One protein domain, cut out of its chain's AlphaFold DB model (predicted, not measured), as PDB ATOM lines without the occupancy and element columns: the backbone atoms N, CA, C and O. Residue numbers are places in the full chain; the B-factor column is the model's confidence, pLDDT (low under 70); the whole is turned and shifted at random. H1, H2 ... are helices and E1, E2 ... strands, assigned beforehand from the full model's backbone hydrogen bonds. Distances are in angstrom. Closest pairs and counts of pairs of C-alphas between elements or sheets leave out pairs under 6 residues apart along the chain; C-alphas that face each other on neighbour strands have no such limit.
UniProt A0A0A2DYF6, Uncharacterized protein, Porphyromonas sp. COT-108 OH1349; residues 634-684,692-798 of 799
ATOM      1  N   ILE A 634      -2.464 -44.517  41.234       86.12
ATOM      2  CA  ILE A 634      -3.137 -44.086  39.998       86.12
ATOM      3  C   ILE A 634      -2.075 -43.518  39.053       86.12
ATOM      4  O   ILE A 634      -1.367 -42.590  39.443       86.12
ATOM      5  N   LYS A 635      -1.993 -44.066  37.836       88.44
ATOM      6  CA  LYS A 635      -1.054 -43.654  36.782       88.44
ATOM      7  C   LYS A 635      -1.618 -42.528  35.923       88.44
ATOM      8  O   LYS A 635      -0.923 -41.562  35.636       88.44
ATOM      9  N   LYS A 636      -2.881 -42.669  35.513       92.06
ATOM     10  CA  LYS A 636      -3.601 -41.698  34.678       92.06
ATOM     11  C   LYS A 636      -5.108 -41.791  34.878       92.06
ATOM     12  O   LYS A 636      -5.614 -42.863  35.228       92.06
ATOM     13  N   LEU A 637      -5.798 -40.691  34.590       94.44
ATOM     14  CA  LEU A 637      -7.253 -40.598  34.538       94.44
ATOM     15  C   LEU A 637      -7.715 -39.972  33.221       94.44
ATOM     16  O   LEU A 637      -7.103 -39.026  32.731       94.44
ATOM     17  N   VAL A 638      -8.837 -40.463  32.707       95.56
ATOM     18  CA  VAL A 638      -9.581 -39.858  31.603       95.56
ATOM     19  C   VAL A 638     -10.994 -39.572  32.090       95.56
ATOM     20  O   VAL A 638     -11.713 -40.473  32.529       95.56
ATOM     21  N   LEU A 639     -11.371 -38.303  32.046       96.00
ATOM     22  CA  LEU A 639     -12.694 -37.816  32.405       96.00
ATOM     23  C   LEU A 639     -13.560 -37.806  31.146       96.00
ATOM     24  O   LEU A 639     -13.175 -37.189  30.156       96.00
ATOM     25  N   HIS A 640     -14.711 -38.468  31.189       95.38
ATOM     26  CA  HIS A 640     -15.624 -38.587  30.057       95.38
ATOM     27  C   HIS A 640     -16.913 -37.835  30.341       95.38
ATOM     28  O   HIS A 640     -17.550 -38.088  31.371       95.38
ATOM     29  N   LYS A 641     -17.292 -36.961  29.404       95.12
ATOM     30  CA  LYS A 641     -18.578 -36.261  29.344       95.12
ATOM     31  C   LYS A 641     -18.934 -35.518  30.635       95.12
ATOM     32  O   LYS A 641     -19.470 -36.077  31.599       95.12
ATOM     33  N   LYS A 642     -18.679 -34.211  30.632       94.88
ATOM     34  CA  LYS A 642     -19.092 -33.316  31.716       94.88
ATOM     35  C   LYS A 642     -20.616 -33.189  31.750       94.88
ATOM     36  O   LYS A 642     -21.256 -32.898  30.745       94.88
ATOM     37  N   ILE A 643     -21.188 -33.356  32.933       93.81
ATOM     38  CA  ILE A 643     -22.602 -33.144  33.231       93.81
ATOM     39  C   ILE A 643     -22.677 -32.059  34.301       93.81
ATOM     40  O   ILE A 643     -22.023 -32.147  35.339       93.81
ATOM     41  N   VAL A 644     -23.483 -31.039  34.035       94.31
ATOM     42  CA  VAL A 644     -23.846 -30.012  35.014       94.31
ATOM     43  C   VAL A 644     -25.294 -30.276  35.404       94.31
ATOM     44  O   VAL A 644     -26.158 -30.342  34.530       94.31
ATOM     45  N   GLN A 645     -25.535 -30.528  36.688       91.81
ATOM     46  CA  GLN A 645     -26.876 -30.745  37.230       91.81
ATOM     47  C   GLN A 645     -27.595 -29.410  37.474       91.81
ATOM     48  O   GLN A 645     -26.978 -28.348  37.442       91.81
ATOM     49  N   ASP A 646     -28.902 -29.474  37.747       91.06
ATOM     50  CA  ASP A 646     -29.748 -28.293  37.983       91.06
ATOM     51  C   ASP A 646     -29.307 -27.447  39.196       91.06
ATOM     52  O   ASP A 646     -29.664 -26.276  39.292       91.06
ATOM     53  N   ASP A 647     -28.549 -28.033  40.126       91.62
ATOM     54  CA  ASP A 647     -27.988 -27.378  41.315       91.62
ATOM     55  C   ASP A 647     -26.540 -26.885  41.113       91.62
ATOM     56  O   ASP A 647     -25.821 -26.662  42.085       91.62
ATOM     57  N   ASP A 648     -26.110 -26.748  39.855       90.06
ATOM     58  CA  ASP A 648     -24.745 -26.420  39.423       90.06
ATOM     59  C   ASP A 648     -23.678 -27.460  39.822       90.06
ATOM     60  O   ASP A 648     -22.476 -27.239  39.618       90.06
ATOM     61  N   THR A 649     -24.072 -28.637  40.331       90.69
ATOM     62  CA  THR A 649     -23.123 -29.720  40.601       90.69
ATOM     63  C   THR A 649     -22.505 -30.209  39.297       90.69
ATOM     64  O   THR A 649     -23.190 -30.688  38.391       90.69
ATOM     65  N   VAL A 650     -21.174 -30.154  39.228       94.12
ATOM     66  CA  VAL A 650     -20.401 -30.707  38.115       94.12
ATOM     67  C   VAL A 650     -20.028 -32.153  38.417       94.12
ATOM     68  O   VAL A 650     -19.384 -32.446  39.429       94.12
ATOM     69  N   LEU A 651     -20.368 -33.059  37.506       94.50
ATOM     70  CA  LEU A 651     -19.926 -34.448  37.529       94.50
ATOM     71  C   LEU A 651     -19.491 -34.922  36.142       94.50
ATOM     72  O   LEU A 651     -19.807 -34.313  35.127       94.50
ATOM     73  N   PHE A 652     -18.767 -36.027  36.108       95.38
ATOM     74  CA  PHE A 652     -18.385 -36.745  34.904       95.38
ATOM     75  C   PHE A 652     -19.177 -38.041  34.866       95.38
ATOM     76  O   PHE A 652     -19.194 -38.779  35.858       95.38
ATOM     77  N   GLU A 653     -19.834 -38.317  33.739       94.12
ATOM     78  CA  GLU A 653     -20.620 -39.546  33.566       94.12
ATOM     79  C   GLU A 653     -19.763 -40.771  33.887       94.12
ATOM     80  O   GLU A 653     -20.201 -41.700  34.574       94.12
ATOM     81  N   ARG A 654     -18.504 -40.727  33.444       93.50
ATOM     82  CA  ARG A 654     -17.551 -41.812  33.597       93.50
ATOM     83  C   ARG A 654     -16.137 -41.271  33.763       93.50
ATOM     84  O   ARG A 654     -15.735 -40.311  33.115       93.50
ATOM     85  N   VAL A 655     -15.359 -41.917  34.616       94.44
ATOM     86  CA  VAL A 655     -13.924 -41.676  34.763       94.44
ATOM     87  C   VAL A 655     -13.221 -43.004  34.595       94.44
ATOM     88  O   VAL A 655     -13.449 -43.926  35.377       94.44
ATOM     89  N   THR A 656     -12.374 -43.110  33.578       95.00
ATOM     90  CA  THR A 656     -11.534 -44.292  33.378       95.00
ATOM     91  C   THR A 656     -10.111 -44.015  33.824       95.00
ATOM     92  O   THR A 656      -9.672 -42.867  33.889       95.00
ATOM     93  N   GLY A 657      -9.373 -45.065  34.158       93.69
ATOM     94  CA  GLY A 657      -7.985 -44.913  34.560       93.69
ATOM     95  C   GLY A 657      -7.192 -46.203  34.498       93.69
ATOM     96  O   GLY A 657      -7.714 -47.283  34.216       93.69
ATOM     97  N   GLU A 658      -5.900 -46.066  34.766       93.44
ATOM     98  CA  GLU A 658      -4.932 -47.159  34.833       93.44
ATOM     99  C   GLU A 658      -4.143 -47.028  36.139       93.44
ATOM    100  O   GLU A 658      -3.753 -45.922  36.530       93.44
ATOM    101  N   LEU A 659      -3.920 -48.149  36.821       90.44
ATOM    102  CA  LEU A 659      -3.030 -48.224  37.974       90.44
ATOM    103  C   LEU A 659      -1.598 -48.514  37.519       90.44
ATOM    104  O   LEU A 659      -1.369 -49.349  36.645       90.44
ATOM    105  N   ASP A 660      -0.630 -47.853  38.146       87.31
ATOM    106  CA  ASP A 660       0.778 -48.195  38.016       87.31
ATOM    107  C   ASP A 660       1.101 -49.366  38.946       87.31
ATOM    108  O   ASP A 660       1.188 -49.219  40.167       87.31
ATOM    109  N   THR A 661       1.248 -50.547  38.353       86.62
ATOM    110  CA  THR A 661       1.624 -51.777  39.053       86.62
ATOM    111  C   THR A 661       3.118 -52.080  38.951       86.62
ATOM    112  O   THR A 661       3.563 -53.086  39.500       86.62
ATOM    113  N   SER A 662       3.911 -51.227  38.287       84.94
ATOM    114  CA  SER A 662       5.346 -51.462  38.060       84.94
ATOM    115  C   SER A 662       6.163 -51.478  39.350       84.94
ATOM    116  O   SER A 662       7.204 -52.127  39.424       84.94
ATOM    117  N   THR A 663       5.664 -50.818  40.395       76.50
ATOM    118  CA  THR A 663       6.287 -50.802  41.717       76.50
ATOM    119  C   THR A 663       5.972 -52.050  42.538       76.50
ATOM    120  O   THR A 663       6.480 -52.171  43.645       76.50
ATOM    121  N   ILE A 664       5.134 -52.974  42.056       81.88
ATOM    122  CA  ILE A 664       4.715 -54.156  42.818       81.88
ATOM    123  C   ILE A 664       5.617 -55.349  42.518       81.88
ATOM    124  O   ILE A 664       5.720 -55.800  41.378       81.88
ATOM    125  N   ASN A 665       6.199 -55.936  43.561       84.62
ATOM    126  CA  ASN A 665       6.866 -57.225  43.471       84.62
ATOM    127  C   ASN A 665       5.824 -58.359  43.534       84.62
ATOM    128  O   ASN A 665       5.235 -58.627  44.585       84.62
ATOM    129  N   LEU A 666       5.611 -59.031  42.401       86.50
ATOM    130  CA  LEU A 666       4.630 -60.112  42.262       86.50
ATOM    131  C   LEU A 666       5.014 -61.395  43.008       86.50
ATOM    132  O   LEU A 666       4.122 -62.146  43.397       86.50
ATOM    133  N   ASP A 667       6.305 -61.625  43.246       85.38
ATOM    134  CA  ASP A 667       6.795 -62.789  43.996       85.38
ATOM    135  C   ASP A 667       6.633 -62.607  45.517       85.38
ATOM    136  O   ASP A 667       6.796 -63.547  46.293       85.38
ATOM    137  N   ALA A 668       6.276 -61.393  45.952       81.06
ATOM    138  CA  ALA A 668       6.110 -61.004  47.350       81.06
ATOM    139  C   ALA A 668       4.649 -60.660  47.698       81.06
ATOM    140  O   ALA A 668       4.376 -59.765  48.503       81.06
ATOM    141  N   ILE A 669       3.694 -61.363  47.083       82.25
ATOM    142  CA  ILE A 669       2.265 -61.239  47.389       82.25
ATOM    143  C   ILE A 669       1.849 -62.388  48.304       82.25
ATOM    144  O   ILE A 669       1.725 -63.524  47.857       82.25
ATOM    145  N   PHE A 670       1.620 -62.084  49.583       80.06
ATOM    146  CA  PHE A 670       1.336 -63.065  50.636       80.06
ATOM    147  C   PHE A 670      -0.146 -63.043  51.038       80.06
ATOM    148  O   PHE A 670      -0.541 -62.261  51.911       80.06
ATOM    149  N   PRO A 671      -1.001 -63.865  50.407       77.94
ATOM    150  CA  PRO A 671      -2.421 -63.896  50.720       77.94
ATOM    151  C   PRO A 671      -2.686 -64.716  51.987       77.94
ATOM    152  O   PRO A 671      -2.110 -65.787  52.204       77.94
ATOM    153  N   GLN A 672      -3.657 -64.285  52.792       73.69
ATOM    154  CA  GLN A 672      -4.118 -65.089  53.932       73.69
ATOM    155  C   GLN A 672      -4.678 -66.456  53.505       73.69
ATOM    156  O   GLN A 672      -4.568 -67.422  54.259       73.69
ATOM    157  N   SER A 673      -5.224 -66.572  52.289       74.94
ATOM    158  CA  SER A 673      -5.762 -67.834  51.760       74.94
ATOM    159  C   SER A 673      -4.709 -68.932  51.573       74.94
ATOM    160  O   SER A 673      -5.071 -70.106  51.577       74.94
ATOM    161  N   LYS A 674      -3.416 -68.590  51.447       80.12
ATOM    162  CA  LYS A 674      -2.327 -69.575  51.308       80.12
ATOM    163  C   LYS A 674      -1.606 -69.913  52.607       80.12
ATOM    164  O   LYS A 674      -0.698 -70.742  52.577       80.12
ATOM    165  N   ARG A 675      -2.003 -69.319  53.738       82.31
ATOM    166  CA  ARG A 675      -1.383 -69.562  55.049       82.31
ATOM    167  C   ARG A 675      -1.252 -71.062  55.329       82.31
ATOM    168  O   ARG A 675      -2.247 -71.788  55.345       82.31
ATOM    169  N   LYS A 676      -0.034 -71.512  55.626       84.25
ATOM    170  CA  LYS A 676       0.260 -72.879  56.067       84.25
ATOM    171  C   LYS A 676       0.456 -72.892  57.576       84.25
ATOM    172  O   LYS A 676       1.252 -72.124  58.104       84.25
ATOM    173  N   VAL A 677      -0.270 -73.773  58.256       83.31
ATOM    174  CA  VAL A 677      -0.124 -74.013  59.696       83.31
ATOM    175  C   VAL A 677       0.315 -75.458  59.876       83.31
ATOM    176  O   VAL A 677      -0.416 -76.373  59.505       83.31
ATOM    177  N   ALA A 678       1.512 -75.653  60.419       83.12
ATOM    178  CA  ALA A 678       2.028 -76.957  60.805       83.12
ATOM    179  C   ALA A 678       1.997 -77.064  62.331       83.12
ATOM    180  O   ALA A 678       2.529 -76.196  63.020       83.12
ATOM    181  N   ILE A 679       1.365 -78.116  62.852       76.62
ATOM    182  CA  ILE A 679       1.275 -78.385  64.290       76.62
ATOM    183  C   ILE A 679       1.958 -79.724  64.555       76.62
ATOM    184  O   ILE A 679       1.540 -80.754  64.027       76.62
ATOM    185  N   LYS A 680       3.009 -79.687  65.365       77.50
ATOM    186  CA  LYS A 680       3.700 -80.824  65.978       77.50
ATOM    187  C   LYS A 680       3.516 -80.738  67.503       77.50
ATOM    188  O   LYS A 680       3.225 -79.644  67.993       77.50
ATOM    189  N   PRO A 681       3.670 -81.841  68.258       67.19
ATOM    190  CA  PRO A 681       3.519 -81.830  69.719       67.19
ATOM    191  C   PRO A 681       4.349 -80.742  70.420       67.19
ATOM    192  O   PRO A 681       3.864 -80.076  71.325       67.19
ATOM    193  N   GLU A 682       5.571 -80.513  69.948       78.25
ATOM    194  CA  GLU A 682       6.554 -79.583  70.512       78.25
ATOM    195  C   GLU A 682       6.647 -78.239  69.775       78.25
ATOM    196  O   GLU A 682       7.390 -77.345  70.192       78.25
ATOM    197  N   ARG A 683       5.951 -78.080  68.646       83.00
ATOM    198  CA  ARG A 683       6.155 -76.920  67.774       83.00
ATOM    199  C   ARG A 683       4.955 -76.610  66.909       83.00
ATOM    200  O   ARG A 683       4.394 -77.475  66.244       83.00
ATOM    201  N   MET A 684       4.658 -75.331  66.800       84.12
ATOM    202  CA  MET A 684       3.684 -74.799  65.873       84.12
ATOM    203  C   MET A 684       4.351 -73.782  64.958       84.12
ATOM    204  O   MET A 684       4.946 -72.822  65.434       84.12
ATOM    205  N   THR A 692       1.968 -67.441  43.196       92.00
ATOM    206  CA  THR A 692       2.727 -67.400  41.941       92.00
ATOM    207  C   THR A 692       2.441 -66.078  41.228       92.00
ATOM    208  O   THR A 692       1.411 -65.449  41.470       92.00
ATOM    209  N   GLN A 693       3.295 -65.656  40.295       91.75
ATOM    210  CA  GLN A 693       3.041 -64.415  39.552       91.75
ATOM    211  C   GLN A 693       1.709 -64.432  38.782       91.75
ATOM    212  O   GLN A 693       1.052 -63.397  38.666       91.75
ATOM    213  N   GLU A 694       1.291 -65.591  38.269       92.38
ATOM    214  CA  GLU A 694       0.002 -65.751  37.585       92.38
ATOM    215  C   GLU A 694      -1.170 -65.547  38.546       92.38
ATOM    216  O   GLU A 694      -2.091 -64.782  38.255       92.38
ATOM    217  N   GLU A 695      -1.112 -66.174  39.721       90.56
ATOM    218  CA  GLU A 695      -2.115 -65.989  40.767       90.56
ATOM    219  C   GLU A 695      -2.118 -64.546  41.273       90.56
ATOM    220  O   GLU A 695      -3.185 -63.957  41.402       90.56
ATOM    221  N   ALA A 696      -0.950 -63.940  41.491       88.69
ATOM    222  CA  ALA A 696      -0.829 -62.553  41.919       88.69
ATOM    223  C   ALA A 696      -1.504 -61.604  40.918       88.69
ATOM    224  O   ALA A 696      -2.303 -60.758  41.319       88.69
ATOM    225  N   LYS A 697      -1.255 -61.782  39.615       90.31
ATOM    226  CA  LYS A 697      -1.881 -60.993  38.540       90.31
ATOM    227  C   LYS A 697      -3.394 -61.203  38.456       90.31
ATOM    228  O   LYS A 697      -4.132 -60.234  38.276       90.31
ATOM    229  N   ALA A 698      -3.859 -62.444  38.567       87.56
ATOM    230  CA  ALA A 698      -5.262 -62.791  38.348       87.56
ATOM    231  C   ALA A 698      -6.151 -62.593  39.585       87.56
ATOM    232  O   ALA A 698      -7.325 -62.257  39.449       87.56
ATOM    233  N   GLN A 699      -5.610 -62.818  40.781       84.38
ATOM    234  CA  GLN A 699      -6.376 -62.924  42.025       84.38
ATOM    235  C   GLN A 699      -6.170 -61.729  42.957       84.38
ATOM    236  O   GLN A 699      -6.912 -61.602  43.921       84.38
ATOM    237  N   THR A 700      -5.225 -60.822  42.703       83.81
ATOM    238  CA  THR A 700      -5.098 -59.597  43.513       83.81
ATOM    239  C   THR A 700      -6.093 -58.545  43.040       83.81
ATOM    240  O   THR A 700      -5.822 -57.827  42.080       83.81
ATOM    241  N   VAL A 701      -7.245 -58.473  43.709       83.44
ATOM    242  CA  VAL A 701      -8.327 -57.519  43.422       83.44
ATOM    243  C   VAL A 701      -8.082 -56.191  44.143       83.44
ATOM    244  O   VAL A 701      -7.809 -56.175  45.344       83.44
ATOM    245  N   LEU A 702      -8.201 -55.081  43.416       83.56
ATOM    246  CA  LEU A 702      -7.970 -53.718  43.897       83.56
ATOM    247  C   LEU A 702      -9.259 -52.897  43.796       83.56
ATOM    248  O   LEU A 702     -10.076 -53.117  42.904       83.56
ATOM    249  N   PHE A 703      -9.438 -51.926  44.690       84.19
ATOM    250  CA  PHE A 703     -10.628 -51.079  44.723       84.19
ATOM    251  C   PHE A 703     -10.223 -49.631  44.492       84.19
ATOM    252  O   PHE A 703      -9.509 -49.049  45.303       84.19
ATOM    253  N   VAL A 704     -10.712 -49.029  43.413       87.69
ATOM    254  CA  VAL A 704     -10.637 -47.573  43.232       87.69
ATOM    255  C   VAL A 704     -11.974 -46.968  43.628       87.69
ATOM    256  O   VAL A 704     -13.021 -47.533  43.290       87.69
ATOM    257  N   LYS A 705     -11.929 -45.863  44.375       88.12
ATOM    258  CA  LYS A 705     -13.110 -45.177  44.902       88.12
ATOM    259  C   LYS A 705     -13.022 -43.669  44.718       88.12
ATOM    260  O   LYS A 705     -11.924 -43.109  44.715       88.12
ATOM    261  N   ALA A 706     -14.186 -43.035  44.620       89.94
ATOM    262  CA  ALA A 706     -14.365 -41.596  44.732       89.94
ATOM    263  C   ALA A 706     -15.172 -41.269  45.997       89.94
ATOM    264  O   ALA A 706     -16.266 -41.797  46.216       89.94
ATOM    265  N   ASN A 707     -14.612 -40.385  46.816       89.62
ATOM    266  CA  ASN A 707     -15.202 -39.905  48.057       89.62
ATOM    267  C   ASN A 707     -15.535 -38.418  47.932       89.62
ATOM    268  O   ASN A 707     -14.700 -37.636  47.474       89.62
ATOM    269  N   TYR A 708     -16.738 -38.027  48.340       88.38
ATOM    270  CA  TYR A 708     -17.190 -36.636  48.320       88.38
ATOM    271  C   TYR A 708     -17.915 -36.329  49.629       88.38
ATOM    272  O   TYR A 708     -18.801 -37.073  50.039       88.38
ATOM    273  N   GLY A 709     -17.525 -35.255  50.317       83.00
ATOM    274  CA  GLY A 709     -18.118 -34.898  51.613       83.00
ATOM    275  C   GLY A 709     -17.837 -35.894  52.750       83.00
ATOM    276  O   GLY A 709     -18.535 -35.864  53.757       83.00
ATOM    277  N   GLY A 710     -16.829 -36.761  52.608       80.38
ATOM    278  CA  GLY A 710     -16.453 -37.759  53.615       80.38
ATOM    279  C   GLY A 710     -17.038 -39.152  53.381       80.38
ATOM    280  O   GLY A 710     -16.598 -40.093  54.040       80.38
ATOM    281  N   GLU A 711     -17.934 -39.329  52.408       80.25
ATOM    282  CA  GLU A 711     -18.535 -40.627  52.082       80.25
ATOM    283  C   GLU A 711     -18.114 -41.146  50.701       80.25
ATOM    284  O   GLU A 711     -18.007 -40.392  49.728       80.25
ATOM    285  N   ASP A 712     -17.869 -42.456  50.627       79.06
ATOM    286  CA  ASP A 712     -17.632 -43.169  49.371       79.06
ATOM    287  C   ASP A 712     -18.968 -43.329  48.654       79.06
ATOM    288  O   ASP A 712     -19.881 -43.962  49.184       79.06
ATOM    289  N   TYR A 713     -19.085 -42.784  47.448       81.81
ATOM    290  CA  TYR A 713     -20.355 -42.792  46.714       81.81
ATOM    291  C   TYR A 713     -20.224 -43.352  45.287       81.81
ATOM    292  O   TYR A 713     -21.233 -43.667  44.658       81.81
ATOM    293  N   ALA A 714     -18.995 -43.513  44.782       81.06
ATOM    294  CA  ALA A 714     -18.704 -44.237  43.550       81.06
ATOM    295  C   ALA A 714     -17.470 -45.131  43.727       81.06
ATOM    296  O   ALA A 714     -16.463 -44.722  44.310       81.06
ATOM    297  N   ASP A 715     -17.535 -46.354  43.204       82.94
ATOM    298  CA  ASP A 715     -16.445 -47.321  43.251       82.94
ATOM    299  C   ASP A 715     -16.423 -48.239  42.019       82.94
ATOM    300  O   ASP A 715     -17.248 -48.151  41.112       82.94
ATOM    301  N   THR A 716     -15.437 -49.130  41.995       79.75
ATOM    302  CA  THR A 716     -15.209 -50.121  40.930       79.75
ATOM    303  C   THR A 716     -16.028 -51.412  41.095       79.75
ATOM    304  O   THR A 716     -15.637 -52.441  40.549       79.75
ATOM    305  N   SER A 717     -17.138 -51.407  41.845       74.06
ATOM    306  CA  SER A 717     -17.924 -52.613  42.191       74.06
ATOM    307  C   SER A 717     -18.409 -53.446  41.004       74.06
ATOM    308  O   SER A 717     -18.539 -54.663  41.134       74.06
ATOM    309  N   GLU A 718     -18.636 -52.838  39.837       75.88
ATOM    310  CA  GLU A 718     -19.027 -53.577  38.628       75.88
ATOM    311  C   GLU A 718     -17.878 -54.418  38.050       75.88
ATOM    312  O   GLU A 718     -18.094 -55.534  37.569       75.88
ATOM    313  N   LYS A 719     -16.648 -53.892  38.088       83.44
ATOM    314  CA  LYS A 719     -15.442 -54.569  37.602       83.44
ATOM    315  C   LYS A 719     -14.199 -54.000  38.279       83.44
ATOM    316  O   LYS A 719     -13.663 -52.967  37.880       83.44
ATOM    317  N   HIS A 720     -13.707 -54.728  39.272       86.94
ATOM    318  CA  HIS A 720     -12.500 -54.344  39.987       86.94
ATOM    319  C   HIS A 720     -11.233 -54.554  39.142       86.94
ATOM    320  O   HIS A 720     -11.098 -55.610  38.509       86.94
ATOM    321  N   PRO A 721     -10.283 -53.599  39.146       90.06
ATOM    322  CA  PRO A 721      -8.960 -53.825  38.581       90.06
ATOM    323  C   PRO A 721      -8.218 -54.941  39.326       90.06
ATOM    324  O   PRO A 721      -8.398 -55.151  40.529       90.06
ATOM    325  N   THR A 722      -7.330 -55.626  38.609       89.75
ATOM    326  CA  THR A 722      -6.358 -56.556  39.197       89.75
ATOM    327  C   THR A 722      -4.936 -56.140  38.846       89.75
ATOM    328  O   THR A 722      -4.728 -55.285  37.986       89.75
ATOM    329  N   LEU A 723      -3.927 -56.767  39.457       89.06
ATOM    330  CA  LEU A 723      -2.533 -56.522  39.066       89.06
ATOM    331  C   LEU A 723      -2.243 -56.899  37.598       89.06
ATOM    332  O   LEU A 723      -1.384 -56.285  36.972       89.06
ATOM    333  N   GLY A 724      -2.953 -57.890  37.045       90.94
ATOM    334  CA  GLY A 724      -2.852 -58.295  35.637       90.94
ATOM    335  C   GLY A 724      -3.742 -57.502  34.675       90.94
ATOM    336  O   GLY A 724      -3.484 -57.503  33.475       90.94
ATOM    337  N   ALA A 725      -4.773 -56.827  35.187       93.50
ATOM    338  CA  ALA A 725      -5.686 -55.978  34.427       93.50
ATOM    339  C   ALA A 725      -5.946 -54.670  35.206       93.50
ATOM    340  O   ALA A 725      -7.005 -54.520  35.822       93.50
ATOM    341  N   PRO A 726      -4.983 -53.726  35.212       93.69
ATOM    342  CA  PRO A 726      -4.967 -52.584  36.134       93.69
ATOM    343  C   PRO A 726      -5.858 -51.407  35.706       93.69
ATOM    344  O   PRO A 726      -5.733 -50.306  36.239       93.69
ATOM    345  N   THR A 727      -6.737 -51.602  34.726       94.94
ATOM    346  CA  THR A 727      -7.662 -50.568  34.249       94.94
ATOM    347  C   THR A 727      -8.938 -50.554  35.074       94.94
ATOM    348  O   THR A 727      -9.464 -51.619  35.401       94.94
ATOM    349  N   PHE A 728      -9.483 -49.371  35.335       93.56
ATOM    350  CA  PHE A 728     -10.709 -49.208  36.109       93.56
ATOM    351  C   PHE A 728     -11.646 -48.163  35.512       93.56
ATOM    352  O   PHE A 728     -11.249 -47.342  34.685       93.56
ATOM    353  N   GLU A 729     -12.890 -48.200  35.979       94.38
ATOM    354  CA  GLU A 729     -13.938 -47.251  35.636       94.38
ATOM    355  C   GLU A 729     -14.722 -46.868  36.894       94.38
ATOM    356  O   GLU A 729     -15.046 -47.723  37.717       94.38
ATOM    357  N   LEU A 730     -15.018 -45.579  37.028       93.50
ATOM    358  CA  LEU A 730     -15.914 -45.006  38.024       93.50
ATOM    359  C   LEU A 730     -17.047 -44.288  37.291       93.50
ATOM    360  O   LEU A 730     -16.806 -43.652  36.265       93.50
ATOM    361  N   LYS A 731     -18.265 -44.347  37.826       93.12
ATOM    362  CA  LYS A 731     -19.435 -43.676  37.246       93.12
ATOM    363  C   LYS A 731     -19.862 -42.494  38.102       93.12
ATOM    364  O   LYS A 731     -19.748 -42.547  39.325       93.12
ATOM    365  N   ASN A 732     -20.392 -41.458  37.459       92.06
ATOM    366  CA  ASN A 732     -20.949 -40.268  38.104       92.06
ATOM    367  C   ASN A 732     -19.972 -39.574  39.075       92.06
ATOM    368  O   ASN A 732     -20.336 -39.216  40.196       92.06
ATOM    369  N   VAL A 733     -18.711 -39.393  38.675       94.38
ATOM    370  CA  VAL A 733     -17.680 -38.805  39.546       94.38
ATOM    371  C   VAL A 733     -17.850 -37.288  39.627       94.38
ATOM    372  O   VAL A 733     -17.799 -36.611  38.611       94.38
ATOM    373  N   ARG A 734     -18.023 -36.728  40.825       94.44
ATOM    374  CA  ARG A 734     -18.236 -35.303  41.073       94.44
ATOM    375  C   ARG A 734     -16.903 -34.574  41.062       94.44
ATOM    376  O   ARG A 734     -15.908 -35.086  41.586       94.44
ATOM    377  N   LEU A 735     -16.892 -33.361  40.527       93.94
ATOM    378  CA  LEU A 735     -15.791 -32.431  40.743       93.94
ATOM    379  C   LEU A 735     -15.655 -32.161  42.254       93.94
ATOM    380  O   LEU A 735     -16.656 -32.063  42.958       93.94
ATOM    381  N   GLY A 736     -14.429 -32.104  42.766       91.56
ATOM    382  CA  GLY A 736     -14.122 -32.039  44.202       91.56
ATOM    383  C   GLY A 736     -14.029 -33.404  44.895       91.56
ATOM    384  O   GLY A 736     -13.770 -33.471  46.094       91.56
ATOM    385  N   SER A 737     -14.226 -34.517  44.180       92.44
ATOM    386  CA  SER A 737     -14.090 -35.848  44.785       92.44
ATOM    387  C   SER A 737     -12.633 -36.204  45.051       92.44
ATOM    388  O   SER A 737     -11.766 -36.015  44.196       92.44
ATOM    389  N   ARG A 738     -12.364 -36.825  46.201       89.38
ATOM    390  CA  ARG A 738     -11.095 -37.501  46.459       89.38
ATOM    391  C   ARG A 738     -11.094 -38.868  45.785       89.38
ATOM    392  O   ARG A 738     -11.916 -39.714  46.127       89.38
ATOM    393  N   ILE A 739     -10.136 -39.108  44.896       88.62
ATOM    394  CA  ILE A 739      -9.959 -40.400  44.223       88.62
ATOM    395  C   ILE A 739      -8.770 -41.129  44.842       88.62
ATOM    396  O   ILE A 739      -7.692 -40.552  44.984       88.62
ATOM    397  N   TYR A 740      -8.954 -42.389  45.229       84.00
ATOM    398  CA  TYR A 740      -7.905 -43.164  45.887       84.00
ATOM    399  C   TYR A 740      -8.039 -44.668  45.639       84.00
ATOM    400  O   TYR A 740      -9.116 -45.186  45.325       84.00
ATOM    401  N   VAL A 741      -6.913 -45.366  45.794       82.19
ATOM    402  CA  VAL A 741      -6.836 -46.829  45.746       82.19
ATOM    403  C   VAL A 741      -6.948 -47.385  47.161       82.19
ATOM    404  O   VAL A 741      -6.366 -46.864  48.113       82.19
ATOM    405  N   SER A 742      -7.716 -48.452  47.300       76.69
ATOM    406  CA  SER A 742      -7.968 -49.158  48.547       76.69
ATOM    407  C   SER A 742      -8.073 -50.663  48.303       76.69
ATOM    408  O   SER A 742      -8.059 -51.151  47.170       76.69
ATOM    409  N   TYR A 743      -8.200 -51.406  49.394       69.38
ATOM    410  CA  TYR A 743      -8.578 -52.812  49.401       69.38
ATOM    411  C   TYR A 743      -9.798 -52.967  50.321       69.38
ATOM    412  O   TYR A 743      -9.965 -52.194  51.266       69.38
ATOM    413  N   ASN A 744     -10.676 -53.936  50.054       59.31
ATOM    414  CA  ASN A 744     -11.861 -54.145  50.883       59.31
ATOM    415  C   ASN A 744     -11.611 -55.217  51.957       59.31
ATOM    416  O   ASN A 744     -11.297 -56.365  51.646       59.31
ATOM    417  N   TRP A 745     -11.807 -54.837  53.222       49.06
ATOM    418  CA  TRP A 745     -11.707 -55.704  54.400       49.06
ATOM    419  C   TRP A 745     -12.800 -56.775  54.491       49.06
ATOM    420  O   TRP A 745     -12.609 -57.812  55.126       49.06
ATOM    421  N   SER A 746     -13.981 -56.510  53.922       46.75
ATOM    422  CA  SER A 746     -15.200 -57.274  54.207       46.75
ATOM    423  C   SER A 746     -15.470 -58.414  53.229       46.75
ATOM    424  O   SER A 746     -16.474 -59.113  53.381       46.75
ATOM    425  N   VAL A 747     -14.627 -58.615  52.209       45.44
ATOM    426  CA  VAL A 747     -14.888 -59.636  51.187       45.44
ATOM    427  C   VAL A 747     -14.388 -60.994  51.675       45.44
ATOM    428  O   VAL A 747     -13.294 -61.458  51.369       45.44
ATOM    429  N   SER A 748     -15.255 -61.667  52.420       38.03
ATOM    430  CA  SER A 748     -15.181 -63.074  52.825       38.03
ATOM    431  C   SER A 748     -15.243 -64.075  51.653       38.03
ATOM    432  O   SER A 748     -15.385 -65.273  51.875       38.03
ATOM    433  N   SER A 749     -15.113 -63.628  50.396       38.50
ATOM    434  CA  SER A 749     -15.346 -64.439  49.189       38.50
ATOM    435  C   SER A 749     -14.221 -65.421  48.835       38.50
ATOM    436  O   SER A 749     -14.277 -66.069  47.792       38.50
ATOM    437  N   GLY A 750     -13.191 -65.556  49.676       42.16
ATOM    438  CA  GLY A 750     -12.206 -66.641  49.588       42.16
ATOM    439  C   GLY A 750     -11.272 -66.631  48.370       42.16
ATOM    440  O   GLY A 750     -10.365 -67.454  48.330       42.16
ATOM    441  N   LYS A 751     -11.430 -65.716  47.401       44.22
ATOM    442  CA  LYS A 751     -10.596 -65.682  46.181       44.22
ATOM    443  C   LYS A 751      -9.401 -64.727  46.254       44.22
ATOM    444  O   LYS A 751      -8.399 -64.984  45.608       44.22
ATOM    445  N   SER A 752      -9.468 -63.679  47.074       46.25
ATOM    446  CA  SER A 752      -8.382 -62.697  47.233       46.25
ATOM    447  C   SER A 752      -8.286 -62.169  48.669       46.25
ATOM    448  O   SER A 752      -8.134 -60.970  48.896       46.25
ATOM    449  N   GLY A 753      -8.490 -63.050  49.654       50.69
ATOM    450  CA  GLY A 753      -8.530 -62.665  51.067       50.69
ATOM    451  C   GLY A 753      -7.270 -61.911  51.511       50.69
ATOM    452  O   GLY A 753      -6.170 -62.295  51.126       50.69
ATOM    453  N   ASN A 754      -7.470 -60.858  52.316       55.19
ATOM    454  CA  ASN A 754      -6.495 -60.026  53.042       55.19
ATOM    455  C   ASN A 754      -5.016 -60.284  52.678       55.19
ATOM    456  O   ASN A 754      -4.379 -61.182  53.229       55.19
ATOM    457  N   ILE A 755      -4.484 -59.494  51.743       58.19
ATOM    458  CA  ILE A 755      -3.083 -59.509  51.286       58.19
ATOM    459  C   ILE A 755      -2.270 -58.489  52.108       58.19
ATOM    460  O   ILE A 755      -2.828 -57.480  52.533       58.19
ATOM    461  N   ALA A 756      -0.973 -58.741  52.315       52.50
ATOM    462  CA  ALA A 756      -0.032 -57.875  53.040       52.50
ATOM    463  C   ALA A 756       0.225 -56.502  52.355       52.50
ATOM    464  O   ALA A 756       1.245 -56.310  51.692       52.50
ATOM    465  N   TRP A 757      -0.683 -55.533  52.531       58.75
ATOM    466  CA  TRP A 757      -0.579 -54.166  51.992       58.75
ATOM    467  C   TRP A 757      -0.560 -53.097  53.088       58.75
ATOM    468  O   TRP A 757      -1.231 -53.233  54.109       58.75
ATOM    469  N   ASN A 758       0.133 -51.987  52.826       56.56
ATOM    470  CA  ASN A 758      -0.053 -50.743  53.572       56.56
ATOM    471  C   ASN A 758      -1.342 -50.046  53.100       56.56
ATOM    472  O   ASN A 758      -1.513 -49.760  51.914       56.56
ATOM    473  N   GLY A 759      -2.282 -49.852  54.023       52.75
ATOM    474  CA  GLY A 759      -3.704 -49.922  53.706       52.75
ATOM    475  C   GLY A 759      -4.430 -48.687  53.163       52.75
ATOM    476  O   GLY A 759      -5.626 -48.799  52.901       52.75
ATOM    477  N   LEU A 760      -3.796 -47.529  52.988       52.53
ATOM    478  CA  LEU A 760      -4.486 -46.339  52.477       52.53
ATOM    479  C   LEU A 760      -3.558 -45.500  51.602       52.53
ATOM    480  O   LEU A 760      -2.458 -45.136  52.021       52.53
ATOM    481  N   ASP A 761      -4.034 -45.132  50.410       57.44
ATOM    482  CA  ASP A 761      -3.467 -44.021  49.647       57.44
ATOM    483  C   ASP A 761      -3.744 -42.702  50.408       57.44
ATOM    484  O   ASP A 761      -4.751 -42.002  50.229       57.44
ATOM    485  N   ASN A 762      -2.843 -42.396  51.344       56.47
ATOM    486  CA  ASN A 762      -2.890 -41.224  52.219       56.47
ATOM    487  C   ASN A 762      -2.567 -39.911  51.488       56.47
ATOM    488  O   ASN A 762      -2.640 -38.843  52.099       56.47
ATOM    489  N   ILE A 763      -2.271 -39.967  50.184       64.00
ATOM    490  CA  ILE A 763      -1.768 -38.839  49.392       64.00
ATOM    491  C   ILE A 763      -2.844 -37.750  49.193       64.00
ATOM    492  O   ILE A 763      -2.500 -36.622  48.862       64.00
ATOM    493  N   HIS A 764      -4.125 -38.040  49.483       69.12
ATOM    494  CA  HIS A 764      -5.268 -37.116  49.351       69.12
ATOM    495  C   HIS A 764      -5.275 -36.404  47.988       69.12
ATOM    496  O   HIS A 764      -4.782 -35.287  47.850       69.12
ATOM    497  N   ARG A 765      -5.840 -37.074  46.978       83.38
ATOM    498  CA  ARG A 765      -5.910 -36.593  45.593       83.38
ATOM    499  C   ARG A 765      -7.328 -36.114  45.287       83.38
ATOM    500  O   ARG A 765      -8.212 -36.939  45.077       83.38
ATOM    501  N   GLU A 766      -7.551 -34.807  45.306       89.88
ATOM    502  CA  GLU A 766      -8.850 -34.175  45.042       89.88
ATOM    503  C   GLU A 766      -8.959 -33.773  43.567       89.88
ATOM    504  O   GLU A 766      -8.090 -33.077  43.045       89.88
ATOM    505  N   LEU A 767     -10.013 -34.206  42.879       92.75
ATOM    506  CA  LEU A 767     -10.268 -33.832  41.492       92.75
ATOM    507  C   LEU A 767     -10.745 -32.382  41.414       92.75
ATOM    508  O   LEU A 767     -11.834 -32.069  41.883       92.75
ATOM    509  N   ILE A 768      -9.966 -31.513  40.779       93.12
ATOM    510  CA  ILE A 768     -10.294 -30.095  40.620       93.12
ATOM    511  C   ILE A 768     -10.192 -29.665  39.158       93.12
ATOM    512  O   ILE A 768      -9.485 -30.279  38.358       93.12
ATOM    513  N   GLU A 769     -10.867 -28.572  38.825       93.31
ATOM    514  CA  GLU A 769     -10.586 -27.814  37.608       93.31
ATOM    515  C   GLU A 769      -9.301 -27.004  37.821       93.31
ATOM    516  O   GLU A 769      -9.072 -26.472  38.911       93.31
ATOM    517  N   ASP A 770      -8.423 -26.962  36.819       90.56
ATOM    518  CA  ASP A 770      -7.169 -26.227  36.909       90.56
ATOM    519  C   ASP A 770      -7.455 -24.718  36.952       90.56
ATOM    520  O   ASP A 770      -7.915 -24.160  35.954       90.56
ATOM    521  N   PRO A 771      -7.140 -24.014  38.060       87.12
ATOM    522  CA  PRO A 771      -7.425 -22.585  38.163       87.12
ATOM    523  C   PRO A 771      -6.695 -21.744  37.107       87.12
ATOM    524  O   PRO A 771      -7.121 -20.630  36.814       87.12
ATOM    525  N   ALA A 772      -5.586 -22.255  36.558       90.31
ATOM    526  CA  ALA A 772      -4.812 -21.584  35.518       90.31
ATOM    527  C   ALA A 772      -5.362 -21.817  34.098       90.31
ATOM    528  O   ALA A 772      -5.103 -21.007  33.210       90.31
ATOM    529  N   HIS A 773      -6.121 -22.896  33.880       90.31
ATOM    530  CA  HIS A 773      -6.591 -23.316  32.560       90.31
ATOM    531  C   HIS A 773      -8.037 -23.843  32.651       90.31
ATOM    532  O   HIS A 773      -8.243 -25.054  32.762       90.31
ATOM    533  N   PRO A 774      -9.053 -22.960  32.592       86.56
ATOM    534  CA  PRO A 774     -10.457 -23.367  32.620       86.56
ATOM    535  C   PRO A 774     -10.771 -24.422  31.551       86.56
ATOM    536  O   PRO A 774     -10.326 -24.310  30.407       86.56
ATOM    537  N   GLY A 775     -11.523 -25.455  31.923       84.69
ATOM    538  CA  GLY A 775     -11.794 -26.627  31.089       84.69
ATOM    539  C   GLY A 775     -10.720 -27.722  31.133       84.69
ATOM    540  O   GLY A 775     -10.950 -28.798  30.582       84.69
ATOM    541  N   GLN A 776      -9.582 -27.496  31.797       90.75
ATOM    542  CA  GLN A 776      -8.614 -28.546  32.131       90.75
ATOM    543  C   GLN A 776      -8.789 -28.984  33.583       90.75
ATOM    544  O   GLN A 776      -9.177 -28.197  34.441       90.75
ATOM    545  N   TYR A 777      -8.485 -30.245  33.877       93.44
ATOM    546  CA  TYR A 777      -8.683 -30.828  35.203       93.44
ATOM    547  C   TYR A 777      -7.394 -31.462  35.702       93.44
ATOM    548  O   TYR A 777      -6.559 -31.896  34.913       93.44
ATOM    549  N   LYS A 778      -7.233 -31.529  37.023       92.19
ATOM    550  CA  LYS A 778      -6.075 -32.154  37.669       92.19
ATOM    551  C   LYS A 778      -6.443 -32.743  39.022       92.19
ATOM    552  O   LYS A 778      -7.463 -32.398  39.613       92.19
ATOM    553  N   LEU A 779      -5.576 -33.609  39.537       89.25
ATOM    554  CA  LEU A 779      -5.648 -34.057  40.923       89.25
ATOM    555  C   LEU A 779      -4.815 -33.120  41.796       89.25
ATOM    556  O   LEU A 779      -3.586 -33.127  41.738       89.25
ATOM    557  N   LYS A 780      -5.487 -32.305  42.607       87.12
ATOM    558  CA  LYS A 780      -4.853 -31.518  43.659       87.12
ATOM    559  C   LYS A 780      -4.385 -32.456  44.758       87.12
ATOM    560  O   LYS A 780      -5.157 -33.248  45.292       87.12
ATOM    561  N   ILE A 781      -3.111 -32.341  45.089       81.56
ATOM    562  CA  ILE A 781      -2.459 -33.145  46.112       81.56
ATOM    563  C   ILE A 781      -2.396 -32.318  47.399       81.56
ATOM    564  O   ILE A 781      -2.272 -31.092  47.351       81.56
ATOM    565  N   ASN A 782      -2.503 -32.968  48.558       75.56
ATOM    566  CA  ASN A 782      -2.310 -32.287  49.838       75.56
ATOM    567  C   ASN A 782      -0.909 -31.622  49.876       75.56
ATOM    568  O   ASN A 782       0.071 -32.293  49.559       75.56
ATOM    569  N   PRO A 783      -0.778 -30.344  50.289       78.00
ATOM    570  CA  PRO A 783       0.505 -29.630  50.293       78.00
ATOM    571  C   PRO A 783       1.653 -30.346  51.023       78.00
ATOM    572  O   PRO A 783       2.812 -30.195  50.652       78.00
ATOM    573  N   LEU A 784       1.358 -31.190  52.021       70.81
ATOM    574  CA  LEU A 784       2.368 -32.015  52.712       70.81
ATOM    575  C   LEU A 784       3.096 -33.009  51.781       70.81
ATOM    576  O   LEU A 784       4.166 -33.528  52.130       70.81
ATOM    577  N   TYR A 785       2.503 -33.277  50.620       70.44
ATOM    578  CA  TYR A 785       2.879 -34.282  49.634       70.44
ATOM    579  C   TYR A 785       3.362 -33.653  48.313       70.44
ATOM    580  O   TYR A 785       3.814 -34.366  47.419       70.44
ATOM    581  N   GLU A 786       3.289 -32.327  48.177       71.12
ATOM    582  CA  GLU A 786       3.686 -31.613  46.964       71.12
ATOM    583  C   GLU A 786       5.193 -31.788  46.691       71.12
ATOM    584  O   GLU A 786       6.021 -31.692  47.596       71.12
ATOM    585  N   GLY A 787       5.550 -32.144  45.451       70.44
ATOM    586  CA  GLY A 787       6.933 -32.449  45.053       70.44
ATOM    587  C   GLY A 787       7.483 -33.803  45.531       70.44
ATOM    588  O   GLY A 787       8.601 -34.153  45.163       70.44
ATOM    589  N   LYS A 788       6.717 -34.580  46.313       69.31
ATOM    590  CA  LYS A 788       7.119 -35.916  46.809       69.31
ATOM    591  C   LYS A 788       6.527 -37.076  46.012       69.31
ATOM    592  O   LYS A 788       6.925 -38.219  46.198       69.31
ATOM    593  N   VAL A 789       5.546 -36.797  45.161       71.50
ATOM    594  CA  VAL A 789       4.835 -37.785  44.344       71.50
ATOM    595  C   VAL A 789       4.734 -37.268  42.918       71.50
ATOM    596  O   VAL A 789       4.616 -36.061  42.699       71.50
ATOM    597  N   ALA A 790       4.799 -38.178  41.948       71.62
ATOM    598  CA  ALA A 790       4.674 -37.807  40.547       71.62
ATOM    599  C   ALA A 790       3.278 -37.212  40.273       71.62
ATOM    600  O   ALA A 790       2.281 -37.732  40.792       71.62
ATOM    601  N   PRO A 791       3.182 -36.133  39.475       76.12
ATOM    602  CA  PRO A 791       1.895 -35.634  39.019       76.12
ATOM    603  C   PRO A 791       1.208 -36.700  38.162       76.12
ATOM    604  O   PRO A 791       1.853 -37.434  37.415       76.12
ATOM    605  N   ILE A 792      -0.112 -36.772  38.279       85.06
ATOM    606  CA  ILE A 792      -0.928 -37.743  37.553       85.06
ATOM    607  C   ILE A 792      -1.496 -37.043  36.336       85.06
ATOM    608  O   ILE A 792      -2.082 -35.965  36.454       85.06
ATOM    609  N   GLU A 793      -1.341 -37.670  35.179       89.50
ATOM    610  CA  GLU A 793      -1.957 -37.184  33.956       89.50
ATOM    611  C   GLU A 793      -3.481 -37.318  34.061       89.50
ATOM    612  O   GLU A 793      -4.012 -38.409  34.297       89.50
ATOM    613  N   VAL A 794      -4.180 -36.195  33.905       92.50
ATOM    614  CA  VAL A 794      -5.640 -36.134  33.847       92.50
ATOM    615  C   VAL A 794      -6.017 -35.513  32.512       92.50
ATOM    616  O   VAL A 794      -5.669 -34.368  32.234       92.50
ATOM    617  N   THR A 795      -6.722 -36.274  31.685       93.44
ATOM    618  CA  THR A 795      -7.225 -35.804  30.394       93.44
ATOM    619  C   THR A 795      -8.744 -35.746  30.401       93.44
ATOM    620  O   THR A 795      -9.411 -36.437  31.172       93.44
ATOM    621  N   TYR A 796      -9.297 -34.883  29.554       92.56
ATOM    622  CA  TYR A 796     -10.735 -34.726  29.384       92.56
ATOM    623  C   TYR A 796     -11.142 -35.097  27.959       92.56
ATOM    624  O   TYR A 796     -10.484 -34.700  26.997       92.56
ATOM    625  N   SER A 797     -12.230 -35.852  27.856       89.69
ATOM    626  CA  SER A 797     -12.874 -36.290  26.626       89.69
ATOM    627  C   SER A 797     -14.354 -35.917  26.676       89.69
ATOM    628  O   SER A 797     -15.045 -36.226  27.648       89.69
ATOM    629  N   GLU A 798     -14.848 -35.282  25.615       82.38
ATOM    630  CA  GLU A 798     -16.291 -35.071  25.412       82.38
ATOM    631  C   GLU A 798     -17.024 -36.378  25.045       82.38
ATOM    632  O   GLU A 798     -18.240 -36.459  25.196       82.38
TER     633      GLU A 798
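This is residues 634 to 684 and 692 to 798 of the 799 residues of an uncharacterized protein of Porphyromonas sp. COT-108 OH1349 (UniProt A0A0A2DYF6). A strongly twisted sheet of four strands, E6, E2, E1 and E10, has one face covered by two smaller sheets side by side, E5 E4 E7 and the hairpin E8 E9, as a sandwich with strands crossed and the other face bare. H1 and long loops lie at one end, where residues 675 to 684, with E3, stick out as a thin arm that makes the length. The 158 printed residues have one named helix and ten named strands, in the order E1 E2 E3 H1 E4 E5 E6 E7 E8 E9 E10; the class is mostly strand, though under half of the residues are in named elements. The four-strand sheet is mixed, the other two antiparallel. The whole is only just loose, close to compact, with a radius of gyration of the C-alphas of 18.5 A and spans of 70 by 33 by 28 A.

E1, residues 634 to 644, begins at C-alpha 634 (-3.137, -44.086, 39.998) and is 25.5 A long. E2, residues 650 to 660, is 27.5 A long, and E6, residues 727 to 734, 19.8 A. E1 bends by 64 degrees at residue 641, E2 by 74 degrees at 653 and E6 by 68 degrees at 731. E10, residues 793 to 797, 13.2 A, ends at C-alpha 797 (-12.874, -36.290, 26.626). E4 is residues 703 to 708, 16.3 A; E5 711 to 715; E7 738 to 742; E8 765 to 769; E9 777 to 781. E3 is residues 676 to 680, 13.2 A, and H1 residues 693 to 699, 9.8 A.

E1 and E2, a hairpin, are antiparallel, with N 638 and O 656 2.8 A apart. E6 is antiparallel to E2, with N 655 and O 730 at 2.8 A, and E10 parallel to E1, with N 639 and O 795 at 2.8 A. The three sheets form a stack of sheets, face to face in two pairs. The sheet E5 E4 E7 faces the largest sheet at 9.7 A centre to centre, strands at 42 degrees; N 705 and O 740 of E4 and E7 are 3.0 A apart, N 706 and O 714 of the hairpin E4 and E5 2.9 A. The sheet E8 E9 faces it at 9.2 A, strands at 50 degrees, with N 766 and O 780 at 2.9 A. The closest C-alphas of E7 and E8, Arg 738 and Glu 766, are 4.3 A apart; those of E9 and E10, Lys 778 and Val 794, 5.5 A. H1 has every O i to N i+4 pair within hydrogen-bond range and is not on the sheet E6 E2 E1 E10 or the sheet E5 E4 E7. E3 pairs with no named strand.

The C-alphas farthest apart, Asp 646 and Glu 682, are 70.8 A apart. Residues 685 to 691 are not printed; C-alphas 684 and 692 are 25.1 A apart across the cut. The links E2 to E3, E5 to E6, E7 to E8 and E9 to E10 are long. Mean pLDDT of the printed part is 81.9; residues 681, 743 to 764 and 788 are under 70.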